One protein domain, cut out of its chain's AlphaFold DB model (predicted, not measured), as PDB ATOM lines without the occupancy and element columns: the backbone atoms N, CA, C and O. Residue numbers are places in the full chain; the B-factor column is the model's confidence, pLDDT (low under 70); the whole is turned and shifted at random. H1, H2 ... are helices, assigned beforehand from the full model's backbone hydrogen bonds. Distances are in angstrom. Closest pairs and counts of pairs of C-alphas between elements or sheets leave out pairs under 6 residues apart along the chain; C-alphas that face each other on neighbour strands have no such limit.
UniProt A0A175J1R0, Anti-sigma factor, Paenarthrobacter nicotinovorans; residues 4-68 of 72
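What this domain is: This is residues 4 to 68 of the 72 residues of the protein "Anti-sigma factor" of Paenarthrobacter nicotinovorans (UniProt A0A175J1R0). What shape does the model show? It is a flat, open arch: H2 and H3 meet at a corner with the short H1 tucked between them, and the end of H3, the link after it and H4 stick out as a free arm, residues 42 to 68. How is it made up? The printed part has 65 residues with four named helices, H1 to H4 in chain order, and no named strand; the class is all helix. How compact is it? It is extended, with a radius of gyration of the C-alphas of 16.6 A and spans of 44 by 32 by 11 A.

Where its parts are: Where do the first helices lie? H1 is residues 4 to 9, from C-alpha 4 at (14.854, 27.605, -2.964), and H2 is residues 14 to 26, 18.9 A long. Where do the later ones lie? H3, residues 28 to 47, is 28.8 A long; H4, residues 54 to 66, is 18.3 A long and ends with C-alpha 66 at (22.629, 2.150, -23.633).

How they stand to each other: What does H1 meet? H1 and H2 only just touch, with 3 pairs of C-alphas within 8 A, by residues 17 to 20 of H2 alone; the closest C-alphas are those of Tyr 7 and Leu 17, 6.6 A apart. They run opposite ways at a steep tilt of 50 degrees. H1 and H3 are close but not clearly touching, the closest C-alphas being those of Ile 4 and Tyr 34, 6.8 A apart. How do H2 and H3 stand? They touch only at the corner, residues 23 to 25 with 30 to 31, the closest C-alphas being those of Leu 24 and Ala 31, 5.1 A apart. Their steep tilt of 68 degrees is only just short of about perpendicular. What of H4 and the backbones? H4 is apart from H1, H2 and H3. In H1, H2, H3 and H4 every O i to N i+4 pair is within hydrogen-bond range.

The domain as a whole: How far does it reach? The two C-alphas farthest apart, those of Thr 26 and Asn 55, are 44.8 A apart. Are there cuts or long links? The printed part has no cut and no long link. Where is confidence low? Residue 68 alone is under 70.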
ATOM      1  N   ILE A   4      16.188  28.083  -2.558       90.31
ATOM      2  CA  ILE A   4      14.854  27.605  -2.964       90.31
ATOM      3  C   ILE A   4      14.819  27.203  -4.445       90.31
ATOM      4  O   ILE A   4      14.211  26.202  -4.805       90.31
ATOM      5  N   TYR A   5      15.544  27.940  -5.291       92.06
ATOM      6  CA  TYR A   5      15.691  27.631  -6.711       92.06
ATOM      7  C   TYR A   5      16.463  26.331  -6.921       92.06
ATOM      8  O   TYR A   5      16.008  25.468  -7.659       92.06
ATOM      9  N   GLU A   6      17.571  26.146  -6.200       93.31
ATOM     10  CA  GLU A   6      18.357  24.910  -6.248       93.31
ATOM     11  C   GLU A   6      17.530  23.701  -5.789       93.31
ATOM     12  O   GLU A   6      17.600  22.633  -6.396       93.31
ATOM     13  N   TYR A   7      16.711  23.883  -4.747       93.75
ATOM     14  CA  TYR A   7      15.768  22.873  -4.270       93.75
ATOM     15  C   TYR A   7      14.731  22.513  -5.343       93.75
ATOM     16  O   TYR A   7      14.533  21.337  -5.641       93.75
ATOM     17  N   LEU A   8      14.118  23.514  -5.980       93.81
ATOM     18  CA  LEU A   8      13.128  23.326  -7.047       93.81
ATOM     19  C   LEU A   8      13.710  22.733  -8.336       93.81
ATOM     20  O   LEU A   8      12.998  22.045  -9.069       93.81
ATOM     21  N   ASP A   9      14.981  23.002  -8.621       93.75
ATOM     22  CA  ASP A   9      15.699  22.473  -9.782       93.75
ATOM     23  C   ASP A   9      16.291  21.077  -9.515       93.75
ATOM     24  O   ASP A   9      16.803  20.438 -10.434       93.75
ATOM     25  N   GLY A  10      16.214  20.581  -8.273       92.56
ATOM     26  CA  GLY A  10      16.803  19.304  -7.870       92.56
ATOM     27  C   GLY A  10      18.336  19.310  -7.892       92.56
ATOM     28  O   GLY A  10      18.952  18.258  -8.044       92.56
ATOM     29  N   ALA A  11      18.955  20.486  -7.758       93.94
ATOM     30  CA  ALA A  11      20.401  20.699  -7.835       93.94
ATOM     31  C   ALA A  11      21.117  20.552  -6.477       93.94
ATOM     32  O   ALA A  11      22.290  20.896  -6.351       93.94
ATOM     33  N   LEU A  12      20.411  20.059  -5.459       93.62
ATOM     34  CA  LEU A  12      20.910  19.919  -4.095       93.62
ATOM     35  C   LEU A  12      21.415  18.504  -3.791       93.62
ATOM     36  O   LEU A  12      20.947  17.512  -4.355       93.62
ATOM     37  N   THR A  13      22.362  18.417  -2.854       94.50
ATOM     38  CA  THR A  13      22.773  17.141  -2.254       94.50
ATOM     39  C   THR A  13      21.642  16.554  -1.401       94.50
ATOM     40  O   THR A  13      20.658  17.228  -1.096       94.50
ATOM     41  N   ARG A  14      21.747  15.283  -0.998       92.44
ATOM     42  CA  ARG A  14      20.701  14.642  -0.174       92.44
ATOM     43  C   ARG A  14      20.589  15.289   1.203       92.44
ATOM     44  O   ARG A  14      19.491  15.415   1.745       92.44
ATOM     45  N   GLU A  15      21.731  15.684   1.742       93.00
ATOM     46  CA  GLU A  15      21.867  16.385   3.008       93.00
ATOM     47  C   GLU A  15      21.160  17.745   2.927       93.00
ATOM     48  O   GLU A  15      20.255  18.017   3.714       93.00
ATOM     49  N   ASP A  16      21.470  18.531   1.892       92.62
ATOM     50  CA  ASP A  16      20.865  19.849   1.666       92.62
ATOM     51  C   ASP A  16      19.351  19.780   1.408       92.62
ATOM     52  O   ASP A  16      18.600  20.651   1.844       92.62
ATOM     53  N   LEU A  17      18.877  18.746   0.703       93.38
ATOM     54  CA  LEU A  17      17.442  18.535   0.484       93.38
ATOM     55  C   LEU A  17      16.692  18.360   1.805       93.38
ATOM     56  O   LEU A  17      15.572  18.853   1.942       93.38
ATOM     57  N   THR A  18      17.297  17.652   2.760       93.75
ATOM     58  CA  THR A  18      16.686  17.409   4.071       93.75
ATOM     59  C   THR A  18      16.629  18.702   4.877       93.75
ATOM     60  O   THR A  18      15.563  19.049   5.374       93.75
ATOM     61  N   GLU A  19      17.727  19.462   4.911       94.50
ATOM     62  CA  GLU A  19      17.802  20.753   5.605       94.50
ATOM     63  C   GLU A  19      16.763  21.756   5.074       94.50
ATOM     64  O   GLU A  19      16.016  22.364   5.843       94.50
ATOM     65  N   ILE A  20      16.670  21.908   3.748       93.69
ATOM     66  CA  ILE A  20      15.705  22.834   3.141       93.69
ATOM     67  C   ILE A  20      14.271  22.375   3.392       93.69
ATOM     68  O   ILE A  20      13.404  23.209   3.647       93.69
ATOM     69  N   LYS A  21      14.010  21.067   3.366       93.38
ATOM     70  CA  LYS A  21      12.682  20.540   3.670       93.38
ATOM     71  C   LYS A  21      12.265  20.842   5.112       93.38
ATOM     72  O   LYS A  21      11.181  21.370   5.320       93.38
ATOM     73  N   GLU A  22      13.133  20.571   6.085       95.00
ATOM     74  CA  GLU A  22      12.870  20.883   7.497       95.00
ATOM     75  C   GLU A  22      12.629  22.384   7.717       95.00
ATOM     76  O   GLU A  22      11.765  22.782   8.504       95.00
ATOM     77  N   HIS A  23      13.352  23.234   6.986       94.31
ATOM     78  CA  HIS A  23      13.122  24.672   7.006       94.31
ATOM     79  C   HIS A  23      11.743  25.057   6.451       94.31
ATOM     80  O   HIS A  23      11.033  25.833   7.087       94.31
ATOM     81  N   LEU A  24      11.343  24.513   5.297       94.25
ATOM     82  CA  LEU A  24      10.024  24.777   4.708       94.25
ATOM     83  C   LEU A  24       8.880  24.293   5.616       94.25
ATOM     84  O   LEU A  24       7.855  24.961   5.700       94.25
ATOM     85  N   ASP A  25       9.079  23.194   6.348       95.44
ATOM     86  CA  ASP A  25       8.089  22.660   7.291       95.44
ATOM     87  C   ASP A  25       7.926  23.532   8.558       95.44
ATOM     88  O   ASP A  25       6.923  23.425   9.265       95.44
ATOM     89  N   THR A  26       8.905  24.392   8.871       96.38
ATOM     90  CA  THR A  26       8.941  25.186  10.116       96.38
ATOM     91  C   THR A  26       8.868  26.700   9.906       96.38
ATOM     92  O   THR A  26       8.681  27.440  10.875       96.38
ATOM     93  N   CYS A  27       8.990  27.178   8.667       95.81
ATOM     94  CA  CYS A  27       9.043  28.595   8.314       95.81
ATOM     95  C   CYS A  27       7.930  28.960   7.320       95.81
ATOM     96  O   CYS A  27       8.074  28.754   6.114       95.81
ATOM     97  N   GLU A  28       6.846  29.560   7.822       95.50
ATOM     98  CA  GLU A  28       5.681  29.972   7.020       95.50
ATOM     99  C   GLU A  28       6.062  30.932   5.882       95.50
ATOM    100  O   GLU A  28       5.689  30.702   4.738       95.50
ATOM    101  N   GLU A  29       6.901  31.938   6.152       94.31
ATOM    102  CA  GLU A  29       7.349  32.901   5.132       94.31
ATOM    103  C   GLU A  29       8.048  32.208   3.950       94.31
ATOM    104  O   GLU A  29       7.810  32.531   2.785       94.31
ATOM    105  N   CYS A  30       8.917  31.232   4.227       94.56
ATOM    106  CA  CYS A  30       9.628  30.513   3.172       94.56
ATOM    107  C   CYS A  30       8.736  29.490   2.458       94.56
ATOM    108  O   CYS A  30       8.927  29.274   1.261       94.56
ATOM    109  N   ALA A  31       7.751  28.909   3.149       94.62
ATOM    110  CA  ALA A  31       6.728  28.070   2.527       94.62
ATOM    111  C   ALA A  31       5.857  28.877   1.546       94.62
ATOM    112  O   ALA A  31       5.665  28.454   0.408       94.62
ATOM    113  N   GLU A  32       5.426  30.085   1.919       95.94
ATOM    114  CA  GLU A  32       4.676  30.974   1.020       95.94
ATOM    115  C   GLU A  32       5.496  31.365  -0.222       95.94
ATOM    116  O   GLU A  32       4.981  31.385  -1.344       95.94
ATOM    117  N   GLN A  33       6.794  31.643  -0.049       93.94
ATOM    118  CA  GLN A  33       7.694  31.917  -1.173       93.94
ATOM    119  C   GLN A  33       7.880  30.703  -2.089       93.94
ATOM    120  O   GLN A  33       7.908  30.862  -3.313       93.94
ATOM    121  N   TYR A  34       8.003  29.504  -1.514       95.25
ATOM    122  CA  TYR A  34       8.071  28.251  -2.265       95.25
ATOM    123  C   TYR A  34       6.821  28.064  -3.130       95.25
ATOM    124  O   TYR A  34       6.929  27.842  -4.338       95.25
ATOM    125  N   ASP A  35       5.643  28.226  -2.529       96.06
ATOM    126  CA  ASP A  35       4.363  28.073  -3.217       96.06
ATOM    127  C   ASP A  35       4.208  29.089  -4.354       96.06
ATOM    128  O   ASP A  35       3.803  28.730  -5.466       96.06
ATOM    129  N   LEU A  36       4.592  30.349  -4.121       96.12
ATOM    130  CA  LEU A  36       4.592  31.383  -5.153       96.12
ATOM    131  C   LEU A  36       5.480  30.998  -6.344       96.12
ATOM    132  O   LEU A  36       5.054  31.098  -7.498       96.12
ATOM    133  N   GLU A  37       6.696  30.527  -6.085       95.94
ATOM    134  CA  GLU A  37       7.621  30.108  -7.138       95.94
ATOM    135  C   GLU A  37       7.090  28.880  -7.905       95.94
ATOM    136  O   GLU A  37       7.152  28.837  -9.140       95.94
ATOM    137  N   CYS A  38       6.475  27.913  -7.216       96.25
ATOM    138  CA  CYS A  38       5.788  26.786  -7.854       96.25
ATOM    139  C   CYS A  38       4.664  27.246  -8.798       96.25
ATOM    140  O   CYS A  38       4.524  26.716  -9.914       96.25
ATOM    141  N   LEU A  39       3.873  28.241  -8.387       97.31
ATOM    142  CA  LEU A  39       2.820  28.826  -9.220       97.31
ATOM    143  C   LEU A  39       3.405  29.512 -10.458       97.31
ATOM    144  O   LEU A  39       2.932  29.259 -11.571       97.31
ATOM    145  N   ILE A  40       4.459  30.315 -10.295       96.00
ATOM    146  CA  ILE A  40       5.149  30.989 -11.405       96.00
ATOM    147  C   ILE A  40       5.665  29.959 -12.415       96.00
ATOM    148  O   ILE A  40       5.342  30.048 -13.604       96.00
ATOM    149  N   ARG A  41       6.389  28.931 -11.959       94.81
ATOM    150  CA  ARG A  41       6.911  27.854 -12.820       94.81
ATOM    151  C   ARG A  41       5.800  27.139 -13.583       94.81
ATOM    152  O   ARG A  41       5.950  26.850 -14.772       94.81
ATOM    153  N   THR A  42       4.659  26.906 -12.935       95.00
ATOM    154  CA  THR A  42       3.477  26.312 -13.574       95.00
ATOM    155  C   THR A  42       2.912  27.217 -14.673       95.00
ATOM    156  O   THR A  42       2.620  26.742 -15.775       95.00
ATOM    157  N   MET A  43       2.793  28.522 -14.416       95.56
ATOM    158  CA  MET A  43       2.307  29.491 -15.404       95.56
ATOM    159  C   MET A  43       3.253  29.624 -16.601       95.56
ATOM    160  O   MET A  43       2.793  29.627 -17.747       95.56
ATOM    161  N   VAL A  44       4.563  29.681 -16.352       93.44
ATOM    162  CA  VAL A  44       5.590  29.736 -17.402       93.44
ATOM    163  C   VAL A  44       5.531  28.475 -18.259       93.44
ATOM    164  O   VAL A  44       5.428  28.571 -19.481       93.44
ATOM    165  N   LYS A  45       5.496  27.292 -17.632       90.62
ATOM    166  CA  LYS A  45       5.407  26.010 -18.342       90.62
ATOM    167  C   LYS A  45       4.151  25.903 -19.204       90.62
ATOM    168  O   LYS A  45       4.220  25.374 -20.305       90.62
ATOM    169  N   ARG A  46       3.010  26.407 -18.724       90.00
ATOM    170  CA  ARG A  46       1.761  26.446 -19.500       90.00
ATOM    171  C   ARG A  46       1.849  27.399 -20.697       90.00
ATOM    172  O   ARG A  46       1.217  27.143 -21.716       90.00
ATOM    173  N   SER A  47       2.560  28.511 -20.545       90.88
ATOM    174  CA  SER A  47       2.660  29.555 -21.573       90.88
ATOM    175  C   SER A  47       3.713  29.238 -22.638       90.88
ATOM    176  O   SER A  47       3.611  29.726 -23.759       90.88
ATOM    177  N   CYS A  48       4.706  28.410 -22.309       87.50
ATOM    178  CA  CYS A  48       5.710  27.943 -23.253       87.50
ATOM    179  C   CYS A  48       5.140  26.823 -24.139       87.50
ATOM    180  O   CYS A  48       4.793  25.747 -23.656       87.50
ATOM    181  N   THR A  49       5.045  27.071 -25.446       81.69
ATOM    182  CA  THR A  49       4.568  26.093 -26.444       81.69
ATOM    183  C   THR A  49       5.703  25.449 -27.244       81.69
ATOM    184  O   THR A  49       5.453  24.632 -28.130       81.69
ATOM    185  N   GLU A  50       6.951  25.828 -26.972       85.88
ATOM    186  CA  GLU A  50       8.123  25.307 -27.668       85.88
ATOM    187  C   GLU A  50       8.402  23.872 -27.215       85.88
ATOM    188  O   GLU A  50       8.615  23.592 -26.036       85.88
ATOM    189  N   SER A  51       8.380  22.942 -28.166       84.38
ATOM    190  CA  SER A  51       8.743  21.548 -27.919       84.38
ATOM    191  C   SER A  51      10.189  21.315 -28.329       84.38
ATOM    192  O   SER A  51      10.635  21.807 -29.368       84.38
ATOM    193  N   ALA A  52      10.923  20.543 -27.527       85.75
ATOM    194  CA  ALA A  52      12.267  20.120 -27.893       85.75
ATOM    195  C   ALA A  52      12.236  19.331 -29.221       85.75
ATOM    196  O   ALA A  52      11.291  18.573 -29.449       85.75
ATOM    197  N   PRO A  53      13.262  19.456 -30.084       93.31
ATOM    198  CA  PRO A  53      13.334  18.683 -31.318       93.31
ATOM    199  C   PRO A  53      13.271  17.172 -31.052       93.31
ATOM    200  O   PRO A  53      14.009  16.651 -30.211       93.31
ATOM    201  N   GLU A  54      12.445  16.445 -31.809       93.94
ATOM    202  CA  GLU A  54      12.260  14.995 -31.630       93.94
ATOM    203  C   GLU A  54      13.578  14.211 -31.748       93.94
ATOM    204  O   GLU A  54      13.797  13.236 -31.030       93.94
ATOM    205  N   ASN A  55      14.515  14.663 -32.592       94.50
ATOM    206  CA  ASN A  55      15.820  14.013 -32.725       94.50
ATOM    207  C   ASN A  55      16.649  14.088 -31.431       94.50
ATOM    208  O   ASN A  55      17.378  13.148 -31.116       94.50
ATOM    209  N   LEU A  56      16.548  15.196 -30.685       94.12
ATOM    210  CA  LEU A  56      17.255  15.372 -29.419       94.12
ATOM    211  C   LEU A  56      16.672  14.430 -28.367       94.12
ATOM    212  O   LEU A  56      17.420  13.742 -27.675       94.12
ATOM    213  N   LYS A  57      15.341  14.348 -28.301       92.06
ATOM    214  CA  LYS A  57      14.627  13.430 -27.410       92.06
ATOM    215  C   LYS A  57      15.013  11.971 -27.672       92.06
ATOM    216  O   LYS A  57      15.367  11.268 -26.729       92.06
ATOM    217  N   ASN A  58      15.017  11.545 -28.936       95.12
ATOM    218  CA  ASN A  58      15.421  10.188 -29.316       95.12
ATOM    219  C   ASN A  58      16.884   9.907 -28.939       95.12
ATOM    220  O   ASN A  58      17.160   8.913 -28.280       95.12
ATOM    221  N   SER A  59      17.799  10.835 -29.236       94.62
ATOM    222  CA  SER A  59      19.221  10.710 -28.878       94.62
ATOM    223  C   SER A  59      19.451  10.561 -27.366       94.62
ATOM    224  O   SER A  59      20.292   9.771 -26.931       94.62
ATOM    225  N   ILE A  60      18.689  11.287 -26.540       94.06
ATOM    226  CA  ILE A  60      18.747  11.159 -25.077       94.06
ATOM    227  C   ILE A  60      18.237   9.782 -24.630       94.06
ATOM    228  O   ILE A  60      18.896   9.127 -23.823       94.06
ATOM    229  N   LEU A  61      17.096   9.327 -25.157       93.62
ATOM    230  CA  LEU A  61      16.523   8.020 -24.818       93.62
ATOM    231  C   LEU A  61      17.454   6.866 -25.207       93.62
ATOM    232  O   LEU A  61      17.670   5.962 -24.400       93.62
ATOM    233  N   ASP A  62      18.063   6.931 -26.390       95.00
ATOM    234  CA  ASP A  62      19.032   5.937 -26.856       95.00
ATOM    235  C   ASP A  62      20.236   5.844 -25.910       95.00
ATOM    236  O   ASP A  62      20.667   4.748 -25.541       95.00
ATOM    237  N   ARG A  63      20.752   6.991 -25.442       93.62
ATOM    238  CA  ARG A  63      21.831   7.028 -24.441       93.62
ATOM    239  C   ARG A  63      21.396   6.417 -23.113       93.62
ATOM    240  O   ARG A  63      22.129   5.599 -22.574       93.62
ATOM    241  N   ILE A  64      20.216   6.769 -22.602       92.69
ATOM    242  CA  ILE A  64      19.698   6.216 -21.338       92.69
ATOM    243  C   ILE A  64      19.555   4.691 -21.427       92.69
ATOM    244  O   ILE A  64      19.941   3.985 -20.495       92.69
ATOM    245  N   HIS A  65      19.044   4.163 -22.542       91.25
ATOM    246  CA  HIS A  65      18.922   2.719 -22.749       91.25
ATOM    247  C   HIS A  65      20.281   2.020 -22.864       91.25
ATOM    248  O   HIS A  65      20.437   0.925 -22.330       91.25
ATOM    249  N   SER A  66      21.259   2.661 -23.508       89.19
ATOM    250  CA  SER A  66      22.629   2.150 -23.633       89.19
ATOM    251  C   SER A  66      23.380   2.112 -22.292       89.19
ATOM    252  O   SER A  66      24.240   1.262 -22.085       89.19
ATOM    253  N   ILE A  67      23.034   3.004 -21.356       82.56
ATOM    254  CA  ILE A  67      23.698   3.138 -20.050       82.56
ATOM    255  C   ILE A  67      23.105   2.197 -18.986       82.56
ATOM    256  O   ILE A  67      23.636   2.155 -17.884       82.56
ATOM    257  N   LYS A  68      22.057   1.402 -19.258       60.03
ATOM    258  CA  LYS A  68      21.609   0.391 -18.281       60.03
ATOM    259  C   LYS A  68      22.686  -0.695 -18.105       60.03
ATOM    260  O   LYS A  68      22.831  -1.513 -19.016       60.03
TER     261      LYS A  68